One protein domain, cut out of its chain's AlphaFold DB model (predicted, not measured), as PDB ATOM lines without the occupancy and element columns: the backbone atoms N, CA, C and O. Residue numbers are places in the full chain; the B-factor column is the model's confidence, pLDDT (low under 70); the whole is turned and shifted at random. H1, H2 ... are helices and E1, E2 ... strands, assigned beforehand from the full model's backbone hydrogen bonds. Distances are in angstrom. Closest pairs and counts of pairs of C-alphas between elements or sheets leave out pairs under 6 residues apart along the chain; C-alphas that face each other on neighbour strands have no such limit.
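This is residues 9 to 89 of the 89 residues of an uncharacterized protein of Limnohabitans sp. Bal53 (UniProt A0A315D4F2). Two small antiparallel sheets lie face to face as a sandwich with their strands crossed, one of four strands, E3 E6 E7 E8, and one of three, E2 E1 E9. The short helix H1 lies at one end of the sandwich, over strands of both sheets, and the hairpin of E4 and E5 lies toward the opposite end, with E5 running on nearly straight into E6. The printed part has 81 residues, with one named helix and nine named strands in the order E1 E2 H1 E3 E4 E5 E6 E7 E8 E9, and its class is mostly strand. It is compact, with a radius of gyration of the C-alphas of 12.1 A, and rounded in outline, with spans of 37 by 28 by 21 A.

E1 is residues 9 to 14, 16.2 A from first to last C-alpha, and begins at C-alpha 9 at (24.432, -40.746, 38.252). E2, residues 19 to 25, is the longest strand by residues and measures 20.1 A. H1 follows at once as residues 26 to 33, 10.3 A, ending at C-alpha 33 at (33.839, -47.952, 41.418). E3 is residues 38 to 41, 10.0 A. E4, residues 45 to 47, and E5, residues 50 to 52, are three residues each. E6 is residues 54 to 58, 13.2 A; E7 is residues 65 to 70, 17.1 A; E8 is residues 75 to 80, 14.0 A. E9, residues 85 to 88, is 10.5 A and ends at C-alpha 88 at (24.760, -36.669, 40.406).

E1 and E2 form a hairpin, with N 11 and O 22 at 2.8 A. E1 is the inner strand of its sheet, and E9 is its antiparallel neighbour on the other side, with N 10 and O 87 at 2.8 A. The larger sheet has E3 and E8 as edge strands. E3 and E6 are antiparallel, with N 40 and O 56 at 2.8 A. E6, E7 and E8 make a meander, each strand the antiparallel neighbour of the one before; N 57 and O 67 are 2.8 A apart, and N 68 and O 77 are 2.8 A apart. The two sheets form a sandwich, face to face: the facing parts are 10.2 A centre to centre, their best planes are 14 degrees apart, and the strands of the one stand at 72 degrees to those of the other. Between them E2 and E6 are near each other, with 6 pairs of C-alphas within 10 A, while the closest C-alphas of E1 and E8, Val 13 and Phe 77, are 7.7 A apart. H1 is on the larger sheet at a height of 9.3 A, over E3, and on the local plane, fitted to just 6 C-alphas of the sheet, it runs slantwise to the strands at 44 degrees to E3. H1 is also on the smaller sheet at a height of 8.7 A, over E2 and only just over E1, with 3 C-alphas, and stands up from it at 50 degrees. Every O i to N i+4 pair of H1 is within hydrogen-bond range. The hairpin E4 and E5 has N 45 and O 52 at 2.9 A, and E5 runs on into E6 at 14 degrees across one residue.

The two C-alphas farthest apart are those of Val 34 and Gly 49, 38.0 A, while those of Val 9 and Leu 89, the chain's last residue, are 5.7 A apart. The printed part has no cut and no long link; the link from E6 to E7, 6 residues, is short and the others are tight. The chain changes from one sheet of the sandwich to the other at the links E2 to E3 and E8 to E9. The mean pLDDT of the printed part is 92.8, and no printed residue is under 70.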
ATOM      1  N   VAL A   9      23.187 -41.353  38.715       95.25
ATOM      2  CA  VAL A   9      24.432 -40.746  38.252       95.25
ATOM      3  C   VAL A   9      24.423 -40.771  36.734       95.25
ATOM      4  O   VAL A   9      24.173 -41.822  36.139       95.25
ATOM      5  N   ARG A  10      24.695 -39.624  36.112       95.75
ATOM      6  CA  ARG A  10      24.953 -39.531  34.678       95.75
ATOM      7  C   ARG A  10      26.442 -39.706  34.418       95.75
ATOM      8  O   ARG A  10      27.258 -38.964  34.963       95.75
ATOM      9  N   LEU A  11      26.767 -40.679  33.580       95.94
ATOM     10  CA  LEU A  11      28.106 -40.947  33.072       95.94
ATOM     11  C   LEU A  11      28.159 -40.455  31.631       95.94
ATOM     12  O   LEU A  11      27.297 -40.829  30.840       95.94
ATOM     13  N   THR A  12      29.146 -39.628  31.297       95.88
ATOM     14  CA  THR A  12      29.270 -39.015  29.971       95.88
ATOM     15  C   THR A  12      30.656 -39.259  29.391       95.88
ATOM     16  O   THR A  12      31.659 -38.881  29.997       95.88
ATOM     17  N   VAL A  13      30.697 -39.827  28.188       95.12
ATOM     18  CA  VAL A  13      31.895 -39.964  27.357       95.12
ATOM     19  C   VAL A  13      31.858 -38.880  26.284       95.12
ATOM     20  O   VAL A  13      30.883 -38.771  25.545       95.12
ATOM     21  N   ASN A  14      32.933 -38.099  26.176       92.56
ATOM     22  CA  ASN A  14      33.192 -37.218  25.040       92.56
ATOM     23  C   ASN A  14      34.523 -37.636  24.414       92.56
ATOM     24  O   ASN A  14      35.574 -37.469  25.029       92.56
ATOM     25  N   TYR A  15      34.465 -38.181  23.201       85.75
ATOM     26  CA  TYR A  15      35.620 -38.758  22.505       85.75
ATOM     27  C   TYR A  15      36.050 -37.935  21.278       85.75
ATOM     28  O   TYR A  15      36.752 -38.427  20.397       85.75
ATOM     29  N   GLY A  16      35.632 -36.665  21.213       86.25
ATOM     30  CA  GLY A  16      36.053 -35.703  20.188       86.25
ATOM     31  C   GLY A  16      35.218 -35.694  18.903       86.25
ATOM     32  O   GLY A  16      35.367 -34.763  18.114       86.25
ATOM     33  N   TYR A  17      34.327 -36.672  18.710       84.56
ATOM     34  CA  TYR A  17      33.388 -36.714  17.580       84.56
ATOM     35  C   TYR A  17      31.935 -36.548  18.022       84.56
ATOM     36  O   TYR A  17      31.202 -35.787  17.395       84.56
ATOM     37  N   ASP A  18      31.543 -37.224  19.102       87.44
ATOM     38  CA  ASP A  18      30.201 -37.145  19.677       87.44
ATOM     39  C   ASP A  18      30.253 -37.275  21.211       87.44
ATOM     40  O   ASP A  18      31.312 -37.522  21.808       87.44
ATOM     41  N   ILE A  19      29.104 -37.079  21.852       91.06
ATOM     42  CA  ILE A  19      28.904 -37.190  23.292       91.06
ATOM     43  C   ILE A  19      27.859 -38.268  23.564       91.06
ATOM     44  O   ILE A  19      26.692 -38.121  23.212       91.06
ATOM     45  N   HIS A  20      28.255 -39.311  24.292       92.19
ATOM     46  CA  HIS A  20      27.346 -40.364  24.746       92.19
ATOM     47  C   HIS A  20      27.176 -40.286  26.252       92.19
ATOM     48  O   HIS A  20      28.124 -39.991  26.984       92.19
ATOM     49  N   SER A  21      25.965 -40.565  26.735       94.38
ATOM     50  CA  SER A  21      25.718 -40.604  28.170       94.38
ATOM     51  C   SER A  21      24.718 -41.670  28.578       94.38
ATOM     52  O   SER A  21      23.733 -41.928  27.885       94.38
ATOM     53  N   ILE A  22      24.948 -42.239  29.755       95.38
ATOM     54  CA  ILE A  22      24.008 -43.142  30.410       95.38
ATOM     55  C   ILE A  22      23.698 -42.653  31.808       95.38
ATOM     56  O   ILE A  22      24.521 -42.029  32.477       95.38
ATOM     57  N   GLU A  23      22.500 -42.976  32.263       95.25
ATOM     58  CA  GLU A  23      22.113 -42.769  33.644       95.25
ATOM     59  C   GLU A  23      21.975 -44.108  34.347       95.25
ATOM     60  O   GLU A  23      21.156 -44.951  33.968       95.25
ATOM     61  N   VAL A  24      22.734 -44.279  35.421       94.56
ATOM     62  CA  VAL A  24      22.716 -45.497  36.227       94.56
ATOM     63  C   VAL A  24      22.274 -45.186  37.654       94.56
ATOM     64  O   VAL A  24      22.463 -44.067  38.139       94.56
ATOM     65  N   PRO A  25      21.682 -46.154  38.369       94.81
ATOM     66  CA  PRO A  25      21.507 -46.035  39.809       94.81
ATOM     67  C   PRO A  25      22.850 -45.772  40.501       94.81
ATOM     68  O   PRO A  25      23.865 -46.370  40.141       94.81
ATOM     69  N   ALA A  26      22.855 -44.953  41.554       94.25
ATOM     70  CA  ALA A  26      24.057 -44.723  42.354       94.25
ATOM     71  C   ALA A  26      24.648 -46.034  42.914       94.25
ATOM     72  O   ALA A  26      25.861 -46.152  43.051       94.25
ATOM     73  N   SER A  27      23.816 -47.047  43.183       94.56
ATOM     74  CA  SER A  27      24.283 -48.383  43.579       94.56
ATOM     75  C   SER A  27      25.105 -49.069  42.488       94.56
ATOM     76  O   SER A  27      26.145 -49.641  42.790       94.56
ATOM     77  N   THR A  28      24.677 -48.976  41.228       95.31
ATOM     78  CA  THR A  28      25.431 -49.496  40.080       95.31
ATOM     79  C   THR A  28      26.739 -48.735  39.907       95.31
ATOM     80  O   THR A  28      27.780 -49.343  39.679       95.31
ATOM     81  N   TRP A  29      26.725 -47.413  40.096       95.19
ATOM     82  CA  TRP A  29      27.961 -46.634  40.082       95.19
ATOM     83  C   TRP A  29      28.942 -47.079  41.177       95.19
ATOM     84  O   TRP A  29      30.117 -47.292  40.890       95.19
ATOM     85  N   LEU A  30      28.469 -47.322  42.404       95.19
ATOM     86  CA  LEU A  30      29.307 -47.852  43.485       95.19
ATOM     87  C   LEU A  30      29.914 -49.220  43.134       95.19
ATOM     88  O   LEU A  30      31.093 -49.441  43.405       95.19
ATOM     89  N   GLN A  31      29.143 -50.117  42.508       96.12
ATOM     90  CA  GLN A  31      29.640 -51.413  42.027       96.12
ATOM     91  C   GLN A  31      30.771 -51.242  41.002       96.12
ATOM     92  O   GLN A  31      31.843 -51.836  41.134       96.12
ATOM     93  N   ILE A  32      30.577 -50.349  40.028       96.50
ATOM     94  CA  ILE A  32      31.597 -50.006  39.031       96.50
ATOM     95  C   ILE A  32      32.859 -49.459  39.716       96.50
ATOM     96  O   ILE A  32      33.967 -49.894  39.396       96.50
ATOM     97  N   GLN A  33      32.714 -48.561  40.697       95.62
ATOM     98  CA  GLN A  33      33.839 -47.952  41.418       95.62
ATOM     99  C   GLN A  33      34.659 -48.959  42.239       95.62
ATOM    100  O   GLN A  33      35.877 -48.804  42.365       95.62
ATOM    101  N   VAL A  34      34.029 -50.003  42.790       96.44
ATOM    102  CA  VAL A  34      34.756 -51.073  43.499       96.44
ATOM    103  C   VAL A  34      35.382 -52.105  42.554       96.44
ATOM    104  O   VAL A  34      36.122 -52.974  43.014       96.44
ATOM    105  N   GLY A  35      35.176 -51.962  41.241       96.81
ATOM    106  CA  GLY A  35      35.797 -52.784  40.204       96.81
ATOM    107  C   GLY A  35      34.935 -53.944  39.710       96.81
ATOM    108  O   GLY A  35      35.473 -54.852  39.083       96.81
ATOM    109  N   GLU A  36      33.629 -53.947  39.992       97.19
ATOM    110  CA  GLU A  36      32.721 -54.982  39.493       97.19
ATOM    111  C   GLU A  36      32.595 -54.898  37.964       97.19
ATOM    112  O   GLU A  36      32.406 -53.813  37.407       97.19
ATOM    113  N   ALA A  37      32.741 -56.044  37.291       97.56
ATOM    114  CA  ALA A  37      32.603 -56.155  35.844       97.56
ATOM    115  C   ALA A  37      31.122 -56.200  35.465       97.56
ATOM    116  O   ALA A  37      30.422 -57.156  35.803       97.56
ATOM    117  N   LEU A  38      30.649 -55.160  34.779       95.31
ATOM    118  CA  LEU A  38      29.228 -54.930  34.541       95.31
ATOM    119  C   LEU A  38      28.989 -54.432  33.111       95.31
ATOM    120  O   LEU A  38      29.446 -53.338  32.771       95.31
ATOM    121  N   PRO A  39      28.256 -55.189  32.278       94.31
ATOM    122  CA  PRO A  39      27.644 -54.650  31.076       94.31
ATOM    123  C   PRO A  39      26.355 -53.897  31.436       94.31
ATOM    124  O   PRO A  39      25.552 -54.354  32.253       94.31
ATOM    125  N   VAL A  40      26.149 -52.741  30.817       94.88
ATOM    126  CA  VAL A  40      24.962 -51.901  30.964       94.88
ATOM    127  C   VAL A  40      24.480 -51.526  29.571       94.88
ATOM    128  O   VAL A  40      25.235 -50.970  28.777       94.88
ATOM    129  N   GLN A  41      23.216 -51.811  29.276       93.81
ATOM    130  CA  GLN A  41      22.584 -51.301  28.066       93.81
ATOM    131  C   GLN A  41      22.422 -49.786  28.208       93.81
ATOM    132  O   GLN A  41      21.862 -49.309  29.200       93.81
ATOM    133  N   GLY A  42      22.959 -49.035  27.250       90.88
ATOM    134  CA  GLY A  42      22.848 -47.587  27.249       90.88
ATOM    135  C   GLY A  42      21.480 -47.105  26.768       90.88
ATOM    136  O   GLY A  42      20.524 -47.873  26.641       90.88
ATOM    137  N   GLN A  43      21.359 -45.800  26.542       89.00
ATOM    138  CA  GLN A  43      20.091 -45.176  26.137       89.00
ATOM    139  C   GLN A  43      19.863 -45.219  24.617       89.00
ATOM    140  O   GLN A  43      18.779 -44.866  24.152       89.00
ATOM    141  N   GLY A  44      20.870 -45.654  23.860       89.62
ATOM    142  CA  GLY A  44      20.942 -45.538  22.415       89.62
ATOM    143  C   GLY A  44      21.044 -44.090  21.941       89.62
ATOM    144  O   GLY A  44      20.996 -43.131  22.715       89.62
ATOM    145  N   PHE A  45      21.217 -43.932  20.638       86.62
ATOM    146  CA  PHE A  45      21.355 -42.641  19.978       86.62
ATOM    147  C   PHE A  45      20.813 -42.729  18.550       86.62
ATOM    148  O   PHE A  45      20.798 -43.800  17.945       86.62
ATOM    149  N   SER A  46      20.324 -41.612  18.013       86.56
ATOM    150  CA  SER A  46      19.857 -41.545  16.625       86.56
ATOM    151  C   SER A  46      20.940 -40.969  15.721       86.56
ATOM    152  O   SER A  46      21.394 -39.851  15.958       86.56
ATOM    153  N   VAL A  47      21.291 -41.688  14.657       82.19
ATOM    154  CA  VAL A  47      22.192 -41.225  13.591       82.19
ATOM    155  C   VAL A  47      21.441 -41.282  12.274       82.19
ATOM    156  O   VAL A  47      20.860 -42.308  11.940       82.19
ATOM    157  N   ASP A  48      21.402 -40.169  11.543       86.19
ATOM    158  CA  ASP A  48      20.768 -40.071  10.219       86.19
ATOM    159  C   ASP A  48      19.313 -40.592  10.150       86.19
ATOM    160  O   ASP A  48      18.825 -41.014   9.105       86.19
ATOM    161  N   GLY A  49      18.584 -40.510  11.270       86.25
ATOM    162  CA  GLY A  49      17.193 -40.963  11.387       86.25
ATOM    163  C   GLY A  49      17.023 -42.430  11.796       86.25
ATOM    164  O   GLY A  49      15.892 -42.854  12.026       86.25
ATOM    165  N   GLU A  50      18.113 -43.178  11.953       86.88
ATOM    166  CA  GLU A  50      18.119 -44.549  12.462       86.88
ATOM    167  C   GLU A  50      18.536 -44.572  13.936       86.88
ATOM    168  O   GLU A  50      19.420 -43.829  14.363       86.88
ATOM    169  N   PHE A  51      17.867 -45.393  14.748       88.81
ATOM    170  CA  PHE A  51      18.231 -45.590  16.150       88.81
ATOM    171  C   PHE A  51      19.275 -46.698  16.252       88.81
ATOM    172  O   PHE A  51      19.040 -47.801  15.769       88.81
ATOM    173  N   SER A  52      20.390 -46.407  16.914       89.31
ATOM    174  CA  SER A  52      21.423 -47.375  17.264       89.31
ATOM    175  C   SER A  52      21.437 -47.556  18.773       89.31
ATOM    176  O   SER A  52      21.638 -46.593  19.519       89.31
ATOM    177  N   GLN A  53      21.266 -48.791  19.239       92.88
ATOM    178  CA  GLN A  53      21.481 -49.111  20.646       92.88
ATOM    179  C   GLN A  53      22.982 -49.062  20.967       92.88
ATOM    180  O   GLN A  53      23.801 -49.540  20.185       92.88
ATOM    181  N   ASP A  54      23.350 -48.486  22.113       93.31
ATOM    182  CA  ASP A  54      24.706 -48.555  22.660       93.31
ATOM    183  C   ASP A  54      24.791 -49.511  23.858       93.31
ATOM    184  O   ASP A  54      23.830 -49.714  24.608       93.31
ATOM    185  N   GLU A  55      25.965 -50.095  24.051       94.94
ATOM    186  CA  GLU A  55      26.296 -50.979  25.163       94.94
ATOM    187  C   GLU A  55      27.553 -50.472  25.863       94.94
ATOM    188  O   GLU A  55      28.531 -50.099  25.218       94.94
ATOM    189  N   TRP A  56      27.527 -50.450  27.194       96.88
ATOM    190  CA  TRP A  56      28.615 -49.961  28.035       96.88
ATOM    191  C   TRP A  56      29.160 -51.110  28.877       96.88
ATOM    192  O   TRP A  56      28.453 -51.667  29.714       96.88
ATOM    193  N   ALA A  57      30.426 -51.456  28.690       97.12
ATOM    194  CA  ALA A  57      31.103 -52.515  29.424       97.12
ATOM    195  C   ALA A  57      32.114 -51.919  30.413       97.12
ATOM    196  O   ALA A  57      33.196 -51.459  30.038       97.12
ATOM    197  N   PHE A  58      31.767 -51.959  31.699       98.12
ATOM    198  CA  PHE A  58      32.590 -51.461  32.797       98.12
ATOM    199  C   PHE A  58      33.436 -52.579  33.395       98.12
ATOM    200  O   PHE A  58      32.931 -53.662  33.675       98.12
ATOM    201  N   ASN A  59      34.721 -52.315  33.621       98.06
ATOM    202  CA  ASN A  59      35.697 -53.230  34.223       98.06
ATOM    203  C   ASN A  59      35.862 -54.611  33.539       98.06
ATOM    204  O   ASN A  59      36.575 -55.468  34.059       98.06
ATOM    205  N   VAL A  60      35.239 -54.848  32.377       96.38
ATOM    206  CA  VAL A  60      35.256 -56.149  31.678       96.38
ATOM    207  C   VAL A  60      36.642 -56.487  31.120       96.38
ATOM    208  O   VAL A  60      37.052 -57.645  31.142       96.38
ATOM    209  N   ARG A  61      37.393 -55.482  30.654       95.00
ATOM    210  CA  ARG A  61      38.756 -55.650  30.115       95.00
ATOM    211  C   ARG A  61      39.850 -55.450  31.168       95.00
ATOM    212  O   ARG A  61      41.033 -55.571  30.862       95.00
ATOM    213  N   GLY A  62      39.473 -55.150  32.407       95.38
ATOM    214  CA  GLY A  62      40.385 -54.880  33.512       95.38
ATOM    215  C   GLY A  62      39.851 -53.787  34.428       95.38
ATOM    216  O   GLY A  62      38.918 -53.064  34.093       95.38
ATOM    217  N   ARG A  63      40.447 -53.639  35.612       95.62
ATOM    218  CA  ARG A  63      39.991 -52.634  36.578       95.62
ATOM    219  C   ARG A  63      40.074 -51.223  35.986       95.62
ATOM    220  O   ARG A  63      41.114 -50.832  35.467       95.62
ATOM    221  N   ASN A  64      38.998 -50.462  36.153       96.44
ATOM    222  CA  ASN A  64      38.767 -49.122  35.617       96.44
ATOM    223  C   ASN A  64      38.651 -49.041  34.086       96.44
ATOM    224  O   ASN A  64      38.670 -47.929  33.564       96.44
ATOM    225  N   SER A  65      38.527 -50.160  33.362       98.19
ATOM    226  CA  SER A  65      38.280 -50.122  31.916       98.19
ATOM    227  C   SER A  65      36.846 -49.694  31.611       98.19
ATOM    228  O   SER A  65      35.920 -50.121  32.308       98.19
ATOM    229  N   LEU A  66      36.652 -48.955  30.525       97.69
ATOM    230  CA  LEU A  66      35.345 -48.680  29.943       97.69
ATOM    231  C   LEU A  66      35.407 -48.881  28.431       97.69
ATOM    232  O   LEU A  66      36.207 -48.241  27.756       97.69
ATOM    233  N   GLN A  67      34.516 -49.724  27.921       96.75
ATOM    234  CA  GLN A  67      34.236 -49.828  26.496       96.75
ATOM    235  C   GLN A  67      32.787 -49.405  26.238       96.75
ATOM    236  O   GLN A  67      31.895 -49.789  26.995       96.75
ATOM    237  N   VAL A  68      32.558 -48.631  25.181       95.38
ATOM    238  CA  VAL A  68      31.227 -48.308  24.661       95.38
ATOM    239  C   VAL A  68      31.166 -48.748  23.205       95.38
ATOM    240  O   VAL A  68      32.019 -48.353  22.407       95.38
ATOM    241  N   THR A  69      30.173 -49.558  22.858       94.50
ATOM    242  CA  THR A  69      29.960 -50.085  21.502       94.50
ATOM    243  C   THR A  69      28.556 -49.778  21.010       94.50
ATOM    244  O   THR A  69      27.631 -49.671  21.810       94.50
ATOM    245  N   ALA A  70      28.390 -49.654  19.697       89.31
ATOM    246  CA  ALA A  70      27.085 -49.663  19.043       89.31
ATOM    247  C   ALA A  70      26.603 -51.104  18.775       89.31
ATOM    248  O   ALA A  70      27.373 -52.061  18.890       89.31
ATOM    249  N   GLU A  71      25.334 -51.253  18.394       80.81
ATOM    250  CA  GLU A  71      24.659 -52.528  18.098       80.81
ATOM    251  C   GLU A  71      25.356 -53.369  17.008       80.81
ATOM    252  O   GLU A  71      25.307 -54.598  17.037       80.81
ATOM    253  N   ASP A  72      26.076 -52.733  16.080       79.12
ATOM    254  CA  ASP A  72      26.897 -53.385  15.049       79.12
ATOM    255  C   ASP A  72      28.304 -53.790  15.544       79.12
ATOM    256  O   ASP A  72      29.184 -54.117  14.745       79.12
ATOM    257  N   ALA A  73      28.518 -53.770  16.865       75.88
ATOM    258  CA  ALA A  73      29.800 -53.956  17.540       75.88
ATOM    259  C   ALA A  73      30.874 -52.925  17.151       75.88
ATOM    260  O   ALA A  73      32.063 -53.137  17.409       75.88
ATOM    261  N   ARG A  74      30.486 -51.792  16.554       84.44
ATOM    262  CA  ARG A  74      31.407 -50.686  16.308       84.44
ATOM    263  C   ARG A  74      31.830 -50.063  17.632       84.44
ATOM    264  O   ARG A  74      30.994 -49.635  18.426       84.44
ATOM    265  N   ASP A  75      33.139 -49.952  17.830       89.69
ATOM    266  CA  ASP A  75      33.707 -49.245  18.974       89.69
ATOM    267  C   ASP A  75      33.398 -47.742  18.876       89.69
ATOM    268  O   ASP A  75      33.792 -47.062  17.925       89.69
ATOM    269  N   ILE A  76      32.676 -47.232  19.874       90.19
ATOM    270  CA  ILE A  76      32.423 -45.801  20.087       90.19
ATOM    271  C   ILE A  76      33.534 -45.233  20.971       90.19
ATOM    272  O   ILE A  76      34.083 -44.169  20.693       90.19
ATOM    273  N   PHE A  77      33.881 -45.960  22.033       94.62
ATOM    274  CA  PHE A  77      34.896 -45.557  22.994       94.62
ATOM    275  C   PHE A  77      35.584 -46.775  23.608       94.62
ATOM    276  O   PHE A  77      34.928 -47.749  23.970       94.62
ATOM    277  N   ASP A  78      36.901 -46.695  23.770       95.50
ATOM    278  CA  ASP A  78      37.709 -47.677  24.493       95.50
ATOM    279  C   ASP A  78      38.755 -46.914  25.313       95.50
ATOM    280  O   ASP A  78      39.645 -46.266  24.759       95.50
ATOM    281  N   GLY A  79      38.596 -46.918  26.634       96.19
ATOM    282  CA  GLY A  79      39.391 -46.090  27.536       96.19
ATOM    283  C   GLY A  79      39.194 -46.456  29.002       96.19
ATOM    284  O   GLY A  79      38.918 -47.612  29.345       96.19
ATOM    285  N   VAL A  80      39.359 -45.479  29.895       97.25
ATOM    286  CA  VAL A  80      39.244 -45.699  31.344       97.25
ATOM    287  C   VAL A  80      38.201 -44.801  32.000       97.25
ATOM    288  O   VAL A  80      37.840 -43.745  31.492       97.25
ATOM    289  N   LEU A  81      37.742 -45.186  33.197       96.50
ATOM    290  CA  LEU A  81      36.770 -44.400  33.974       96.50
ATOM    291  C   LEU A  81      37.255 -42.986  34.334       96.50
ATOM    292  O   LEU A  81      36.445 -42.139  34.691       96.50
ATOM    293  N   ALA A  82      38.563 -42.725  34.279       96.50
ATOM    294  CA  ALA A  82      39.113 -41.392  34.515       96.50
ATOM    295  C   ALA A  82      38.885 -40.428  33.336       96.50
ATOM    296  O   ALA A  82      38.989 -39.220  33.524       96.50
ATOM    297  N   ASP A  83      38.552 -40.950  32.151       96.38
ATOM    298  CA  ASP A  83      38.348 -40.160  30.933       96.38
ATOM    299  C   ASP A  83      36.901 -39.655  30.792       96.38
ATOM    300  O   ASP A  83      36.588 -38.903  29.869       96.38
ATOM    301  N   ILE A  84      36.001 -40.067  31.693       95.88
ATOM    302  CA  ILE A  84      34.579 -39.721  31.633       95.88
ATOM    303  C   ILE A  84      34.191 -38.656  32.654       95.88
ATOM    304  O   ILE A  84      34.796 -38.504  33.713       95.88
ATOM    305  N   SER A  85      33.119 -37.931  32.344       96.94
ATOM    306  CA  SER A  85      32.480 -37.010  33.286       96.94
ATOM    307  C   SER A  85      31.374 -37.719  34.061       96.94
ATOM    308  O   SER A  85      30.618 -38.507  33.494       96.94
ATOM    309  N   VAL A  86      31.265 -37.410  35.352       96.06
ATOM    310  CA  VAL A  86      30.297 -38.019  36.272       96.06
ATOM    311  C   VAL A  86      29.520 -36.909  36.977       96.06
ATOM    312  O   VAL A  86      30.132 -36.011  37.555       96.06
ATOM    313  N   ALA A  87      28.187 -36.963  36.940       95.25
ATOM    314  CA  ALA A  87      27.312 -35.994  37.603       95.25
ATOM    315  C   ALA A  87      26.188 -36.689  38.387       95.25
ATOM    316  O   ALA A  87      25.555 -37.610  37.874       95.25
ATOM    317  N   GLU A  88      25.928 -36.244  39.618       92.19
ATOM    318  CA  GLU A  88      24.760 -36.669  40.406       92.19
ATOM    319  C   GLU A  88      23.480 -36.007  39.865       92.19
ATOM    320  O   GLU A  88      23.525 -34.869  39.389       92.19
ATOM    321  N   LEU A  89      22.355 -36.728  39.925       84.81
ATOM    322  CA  LEU A  89      21.030 -36.296  39.458       84.81
ATOM    323  C   LEU A  89      20.008 -36.246  40.596       84.81
ATOM    324  O   LEU A  89      20.026 -37.173  41.445       84.81
TER     325      LEU A  89